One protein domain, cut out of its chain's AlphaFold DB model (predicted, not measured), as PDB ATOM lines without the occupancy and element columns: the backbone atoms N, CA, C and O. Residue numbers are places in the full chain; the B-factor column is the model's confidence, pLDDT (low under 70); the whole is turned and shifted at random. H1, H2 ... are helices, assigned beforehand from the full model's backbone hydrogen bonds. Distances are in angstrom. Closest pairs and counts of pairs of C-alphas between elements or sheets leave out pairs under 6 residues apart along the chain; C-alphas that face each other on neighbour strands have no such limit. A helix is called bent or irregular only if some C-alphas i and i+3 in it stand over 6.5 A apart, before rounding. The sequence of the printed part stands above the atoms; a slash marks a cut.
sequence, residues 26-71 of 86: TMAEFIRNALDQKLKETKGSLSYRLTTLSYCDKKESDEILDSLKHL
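This is residues 26 to 71 of the 86 residues of an uncharacterized protein of Campylobacter fetus subsp. testudinum (UniProt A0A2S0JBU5). Picture a small hammer: the long helix H1 makes the handle, and at its far end a short helical hairpin of H2 and H3 makes the head, with H2 set crosswise to the handle. Residues 26 to 38, nearly all in H1, stick out from the head as a free arm, and the two helices of the head are side by side and run opposite ways. The printed part has 46 residues with three named helices, in the order H1, H2, H3 along the chain, and no named strand; its class is all helix. It is only just extended, close to loose, with a radius of gyration of the C-alphas of 14.3 A, and its outline is flat, spanning 43 by 24 by 13 A, with the arm making much of the length.

Begin at Thr 26, the first printed residue, with its C-alpha at (-21.237, -16.395, 9.382). The next residue opens H1, residues 27 to 44, the longest helix with 18 residues; find C-alpha 27 at (-21.554, -12.974, 11.121) and follow the z values as they climb to C-alpha 44 at (-32.133, -16.729, 34.626), 26.0 A from the first. After Ser 45 comes H2, residues 46 to 51, six residues and 8.7 A from first to last C-alpha. Residues 52 to 57 then lead to H3, residues 58 to 69, which is 16.8 A long from first to last C-alpha. Look for C-alpha 58 at (-42.475, -1.640, 36.214) and for C-alpha 69, where H3 ends, at (-29.891, -5.158, 46.728). His 70 and Leu 71 follow and close the printed part.

Start again with H1. Residues 26 to 38, of which 27 to 38 belong to H1, stand free: look there and you will find no C-alpha 8 or more residues away along the chain within 10 A. Where H1 comes near H2, the two are close but not clearly touching, with 2 pairs of C-alphas within 8 A. Their closest C-alphas are those of Thr 42 and Tyr 48, 6.2 A apart. The lines of H1 and H2 stand at 83 degrees, about perpendicular, and their centres are 17.7 A apart. Go on to H3, and you will find that H2 and H3 touch, with 5 pairs of C-alphas within 8 A. Their closest C-alphas are those of Leu 50 and Ser 61, 5.7 A apart, and their centres are 9.7 A apart. They run opposite ways at a shallow tilt of 15 degrees, and together they form a helical hairpin. H1 and H3 are apart. Look along the backbones, and in H1, H2 and H3 every pair of O i and N i+4 is within hydrogen-bond range; no helix is bent or irregular.

The two C-alphas farthest apart are those of Thr 26 and His 70, 43.7 A from each other. Set aside the stretch that stands free, and the body of 33 residues spans 25 by 22 by 9 A, with a radius of gyration of 9.7 A. The printed part runs from residue 26 to residue 71 without a cut, within a full chain of 86 residues. The link from H1 to H2 is tight, with 1 residue between them, and the link from H2 to H3 is short, with 6 residues; no link is long. Read the B-factor column for the model's confidence: the mean pLDDT of the printed part is 77.6. Residues 44 to 56, of which 44 belongs to H1 and 46 to 51 belong to H2, are under 70. The mean pLDDT is 86 in H1, 66 in H2 and 77 in H3.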
ATOM      1  N   THR A  26     -20.879 -17.719   9.903       92.38
ATOM      2  CA  THR A  26     -21.237 -16.395   9.382       92.38
ATOM      3  C   THR A  26     -21.387 -15.364  10.506       92.38
ATOM      4  O   THR A  26     -21.662 -15.710  11.656       92.38
ATOM      5  N   MET A  27     -21.288 -14.070  10.172       90.88
ATOM      6  CA  MET A  27     -21.554 -12.974  11.121       90.88
ATOM      7  C   MET A  27     -22.966 -13.074  11.715       90.88
ATOM      8  O   MET A  27     -23.170 -12.876  12.909       90.88
ATOM      9  N   ALA A  28     -23.951 -13.431  10.886       90.31
ATOM     10  CA  ALA A  28     -25.330 -13.583  11.330       90.31
ATOM     11  C   ALA A  28     -25.493 -14.738  12.332       90.31
ATOM     12  O   ALA A  28     -26.220 -14.593  13.310       90.31
ATOM     13  N   GLU A  29     -24.829 -15.875  12.113       91.56
ATOM     14  CA  GLU A  29     -24.833 -16.993  13.066       91.56
ATOM     15  C   GLU A  29     -24.122 -16.631  14.365       91.56
ATOM     16  O   GLU A  29     -24.646 -16.918  15.438       91.56
ATOM     17  N   PHE A  30     -22.981 -15.946  14.279       91.94
ATOM     18  CA  PHE A  30     -22.259 -15.469  15.453       91.94
ATOM     19  C   PHE A  30     -23.140 -14.555  16.320       91.94
ATOM     20  O   PHE A  30     -23.309 -14.810  17.512       91.94
ATOM     21  N   ILE A  31     -23.774 -13.544  15.711       91.38
ATOM     22  CA  ILE A  31     -24.673 -12.621  16.417       91.38
ATOM     23  C   ILE A  31     -25.870 -13.374  17.011       91.38
ATOM     24  O   ILE A  31     -26.217 -13.136  18.165       91.38
ATOM     25  N   ARG A  32     -26.494 -14.303  16.271       90.88
ATOM     26  CA  ARG A  32     -27.615 -15.104  16.800       90.88
ATOM     27  C   ARG A  32     -27.202 -15.927  18.015       90.88
ATOM     28  O   ARG A  32     -27.896 -15.882  19.024       90.88
ATOM     29  N   ASN A  33     -26.065 -16.614  17.949       91.12
ATOM     30  CA  ASN A  33     -25.572 -17.436  19.053       91.12
ATOM     31  C   ASN A  33     -25.252 -16.589  20.294       91.12
ATOM     32  O   ASN A  33     -25.617 -16.968  21.407       91.12
ATOM     33  N   ALA A  34     -24.627 -15.422  20.106       89.19
ATOM     34  CA  ALA A  34     -24.346 -14.486  21.191       89.19
ATOM     35  C   ALA A  34     -25.636 -13.947  21.837       89.19
ATOM     36  O   ALA A  34     -25.744 -13.896  23.064       89.19
ATOM     37  N   LEU A  35     -26.641 -13.596  21.026       89.50
ATOM     38  CA  LEU A  35     -27.952 -13.166  21.518       89.50
ATOM     39  C   LEU A  35     -28.667 -14.285  22.285       89.50
ATOM     40  O   LEU A  35     -29.201 -14.025  23.359       89.50
ATOM     41  N   ASP A  36     -28.645 -15.522  21.788       89.94
ATOM     42  CA  ASP A  36     -29.259 -16.669  22.463       89.94
ATOM     43  C   ASP A  36     -28.602 -16.958  23.813       89.94
ATOM     44  O   ASP A  36     -29.296 -17.212  24.802       89.94
ATOM     45  N   GLN A  37     -27.271 -16.889  23.880       89.69
ATOM     46  CA  GLN A  37     -26.543 -17.020  25.137       89.69
ATOM     47  C   GLN A  37     -26.945 -15.907  26.109       89.69
ATOM     48  O   GLN A  37     -27.336 -16.194  27.244       89.69
ATOM     49  N   LYS A  38     -26.939 -14.649  25.655       85.88
ATOM     50  CA  LYS A  38     -27.298 -13.511  26.505       85.88
ATOM     51  C   LYS A  38     -28.747 -13.577  26.973       85.88
ATOM     52  O   LYS A  38     -29.034 -13.255  28.124       85.88
ATOM     53  N   LEU A  39     -29.664 -14.035  26.124       83.81
ATOM     54  CA  LEU A  39     -31.064 -14.249  26.485       83.81
ATOM     55  C   LEU A  39     -31.215 -15.343  27.540       83.81
ATOM     56  O   LEU A  39     -32.008 -15.165  28.459       83.81
ATOM     57  N   LYS A  40     -30.471 -16.450  27.447       84.06
ATOM     58  CA  LYS A  40     -30.482 -17.511  28.471       84.06
ATOM     59  C   LYS A  40     -29.970 -17.001  29.818       84.06
ATOM     60  O   LYS A  40     -30.633 -17.223  30.826       84.06
ATOM     61  N   GLU A  41     -28.854 -16.274  29.822       81.69
ATOM     62  CA  GLU A  41     -28.317 -15.624  31.028       81.69
ATOM     63  C   GLU A  41     -29.336 -14.654  31.637       81.69
ATOM     64  O   GLU A  41     -29.641 -14.709  32.827       81.69
ATOM     65  N   THR A  42     -29.920 -13.798  30.797       77.44
ATOM     66  CA  THR A  42     -30.864 -12.767  31.236       77.44
ATOM     67  C   THR A  42     -32.151 -13.396  31.763       77.44
ATOM     68  O   THR A  42     -32.617 -12.993  32.821       77.44
ATOM     69  N   LYS A  43     -32.684 -14.439  31.111       71.44
ATOM     70  CA  LYS A  43     -33.863 -15.196  31.571       71.44
ATOM     71  C   LYS A  43     -33.682 -15.837  32.944       71.44
ATOM     72  O   LYS A  43     -34.661 -15.977  33.673       71.44
ATOM     73  N   GLY A  44     -32.456 -16.222  33.294       65.56
ATOM     74  CA  GLY A  44     -32.133 -16.729  34.626       65.56
ATOM     75  C   GLY A  44     -32.152 -15.647  35.709       65.56
ATOM     76  O   GLY A  44     -32.318 -15.968  36.885       65.56
ATOM     77  N   SER A  45     -32.023 -14.371  35.334       69.88
ATOM     78  CA  SER A  45     -32.006 -13.268  36.291       69.88
ATOM     79  C   SER A  45     -33.391 -13.005  36.885       69.88
ATOM     80  O   SER A  45     -34.418 -13.030  36.200       69.88
ATOM     81  N   LEU A  46     -33.412 -12.696  38.181       66.31
ATOM     82  CA  LEU A  46     -34.629 -12.316  38.895       66.31
ATOM     83  C   LEU A  46     -35.271 -11.055  38.290       66.31
ATOM     84  O   LEU A  46     -36.487 -11.001  38.165       66.31
ATOM     85  N   SER A  47     -34.463 -10.106  37.805       64.00
ATOM     86  CA  SER A  47     -34.929  -8.896  37.107       64.00
ATOM     87  C   SER A  47     -35.742  -9.208  35.849       64.00
ATOM     88  O   SER A  47     -36.844  -8.687  35.672       64.00
ATOM     89  N   TYR A  48     -35.260 -10.111  34.993       66.44
ATOM     90  CA  TYR A  48     -36.029 -10.522  33.820       66.44
ATOM     91  C   TYR A  48     -37.311 -11.253  34.215       66.44
ATOM     92  O   TYR A  48     -38.359 -11.031  33.618       66.44
ATOM     93  N   ARG A  49     -37.251 -12.112  35.240       67.19
ATOM     94  CA  ARG A  49     -38.437 -12.819  35.735       67.19
ATOM     95  C   ARG A  49     -39.486 -11.849  36.273       67.19
ATOM     96  O   ARG A  49     -40.645 -12.045  35.966       67.19
ATOM     97  N   LEU A  50     -39.100 -10.805  37.005       65.19
ATOM     98  CA  LEU A  50     -40.031  -9.801  37.537       65.19
ATOM     99  C   LEU A  50     -40.681  -8.982  36.416       65.19
ATOM    100  O   LEU A  50     -41.899  -8.917  36.328       65.19
ATOM    101  N   THR A  51     -39.873  -8.470  35.486       65.31
ATOM    102  CA  THR A  51     -40.346  -7.606  34.387       65.31
ATOM    103  C   THR A  51     -41.165  -8.321  33.306       65.31
ATOM    104  O   THR A  51     -41.768  -7.664  32.460       65.31
ATOM    105  N   THR A  52     -41.181  -9.659  33.288       64.31
ATOM    106  CA  THR A  52     -41.927 -10.456  32.294       64.31
ATOM    107  C   THR A  52     -43.207 -11.089  32.832       64.31
ATOM    108  O   THR A  52     -43.947 -11.705  32.062       64.31
ATOM    109  N   LEU A  53     -43.503 -10.931  34.122       64.75
ATOM    110  CA  LEU A  53     -44.768 -11.373  34.702       64.75
ATOM    111  C   LEU A  53     -45.851 -10.339  34.396       64.75
ATOM    112  O   LEU A  53     -45.702  -9.160  34.688       64.75
ATOM    113  N   SER A  54     -46.977 -10.787  33.836       59.81
ATOM    114  CA  SER A  54     -48.089  -9.909  33.441       59.81
ATOM    115  C   SER A  54     -48.766  -9.178  34.605       59.81
ATOM    116  O   SER A  54     -49.619  -8.330  34.369       59.81
ATOM    117  N   TYR A  55     -48.444  -9.556  35.842       63.81
ATOM    118  CA  TYR A  55     -49.033  -9.031  37.070       63.81
ATOM    119  C   TYR A  55     -48.068  -8.171  37.891       63.81
ATOM    120  O   TYR A  55     -48.452  -7.758  38.975       63.81
ATOM    121  N   CYS A  56     -46.836  -7.943  37.419       62.66
ATOM    122  CA  CYS A  56     -45.883  -7.067  38.091       62.66
ATOM    123  C   CYS A  56     -45.623  -5.862  37.192       62.66
ATOM    124  O   CYS A  56     -45.077  -6.001  36.093       62.66
ATOM    125  N   ASP A  57     -46.066  -4.685  37.622       73.06
ATOM    126  CA  ASP A  57     -45.788  -3.471  36.869       73.06
ATOM    127  C   ASP A  57     -44.313  -3.047  37.026       73.06
ATOM    128  O   ASP A  57     -43.538  -3.592  37.821       73.06
ATOM    129  N   LYS A  58     -43.875  -2.086  36.205       73.56
ATOM    130  CA  LYS A  58     -42.475  -1.640  36.214       73.56
ATOM    131  C   LYS A  58     -42.070  -1.045  37.568       73.56
ATOM    132  O   LYS A  58     -40.928  -1.218  37.980       73.56
ATOM    133  N   LYS A  59     -42.989  -0.356  38.247       78.00
ATOM    134  CA  LYS A  59     -42.717   0.300  39.525       78.00
ATOM    135  C   LYS A  59     -42.539  -0.745  40.625       78.00
ATOM    136  O   LYS A  59     -41.550  -0.689  41.347       78.00
ATOM    137  N   GLU A  60     -43.431  -1.728  40.687       71.56
ATOM    138  CA  GLU A  60     -43.324  -2.873  41.595       71.56
ATOM    139  C   GLU A  60     -42.028  -3.656  41.351       71.56
ATOM    140  O   GLU A  60     -41.319  -4.008  42.293       71.56
ATOM    141  N   SER A  61     -41.667  -3.878  40.083       75.06
ATOM    142  CA  SER A  61     -40.408  -4.543  39.721       75.06
ATOM    143  C   SER A  61     -39.182  -3.783  40.238       75.06
ATOM    144  O   SER A  61     -38.263  -4.402  40.781       75.06
ATOM    145  N   ASP A  62     -39.159  -2.458  40.076       79.44
ATOM    146  CA  ASP A  62     -38.050  -1.607  40.513       79.44
ATOM    147  C   ASP A  62     -37.943  -1.568  42.053       79.44
ATOM    148  O   ASP A  62     -36.839  -1.683  42.586       79.44
ATOM    149  N   GLU A  63     -39.067  -1.504  42.778       80.19
ATOM    150  CA  GLU A  63     -39.111  -1.553  44.253       80.19
ATOM    151  C   GLU A  63     -38.610  -2.897  44.811       80.19
ATOM    152  O   GLU A  63     -37.834  -2.936  45.775       80.19
ATOM    153  N   ILE A  64     -38.997  -4.012  44.181       77.06
ATOM    154  CA  ILE A  64     -38.530  -5.352  44.557       77.06
ATOM    155  C   ILE A  64     -37.025  -5.478  44.308       77.06
ATOM    156  O   ILE A  64     -36.295  -5.962  45.174       77.06
ATOM    157  N   LEU A  65     -36.538  -5.030  43.144       79.38
ATOM    158  CA  LEU A  65     -35.111  -5.069  42.824       79.38
ATOM    159  C   LEU A  65     -34.284  -4.213  43.777       79.38
ATOM    160  O   LEU A  65     -33.183  -4.623  44.140       79.38
ATOM    161  N   ASP A  66     -34.786  -3.053  44.189       82.56
ATOM    162  CA  ASP A  66     -34.072  -2.203  45.135       82.56
ATOM    163  C   ASP A  66     -34.022  -2.822  46.532       82.56
ATOM    164  O   ASP A  66     -32.950  -2.892  47.134       82.56
ATOM    165  N   SER A  67     -35.132  -3.400  46.994       75.25
ATOM    166  CA  SER A  67     -35.185  -4.136  48.263       75.25
ATOM    167  C   SER A  67     -34.201  -5.314  48.284       75.25
ATOM    168  O   SER A  67     -33.495  -5.521  49.267       75.25
ATOM    169  N   LEU A  68     -34.084  -6.049  47.174       74.06
ATOM    170  CA  LEU A  68     -33.177  -7.195  47.049       74.06
ATOM    171  C   LEU A  68     -31.690  -6.818  47.097       74.06
ATOM    172  O   LEU A  68     -30.890  -7.626  47.560       74.06
ATOM    173  N   LYS A  69     -31.296  -5.615  46.651       77.69
ATOM    174  CA  LYS A  69     -29.891  -5.158  46.728       77.69
ATOM    175  C   LYS A  69     -29.389  -4.990  48.162       77.69
ATOM    176  O   LYS A  69     -28.182  -4.952  48.374       77.69
ATOM    177  N   HIS A  70     -30.303  -4.831  49.115       78.06
ATOM    178  CA  HIS A  70     -29.985  -4.589  50.519       78.06
ATOM    179  C   HIS A  70     -29.923  -5.885  51.341       78.06
ATOM    180  O   HIS A  70     -29.622  -5.820  52.530       78.06
ATOM    181  N   LEU A  71     -30.191  -7.038  50.718       77.88
ATOM    182  CA  LEU A  71     -30.148  -8.350  51.357       77.88
ATOM    183  C   LEU A  71     -28.818  -9.049  51.073       77.88
ATOM    184  O   LEU A  71     -28.293  -8.989  49.960       77.88
TER     185      LEU A  71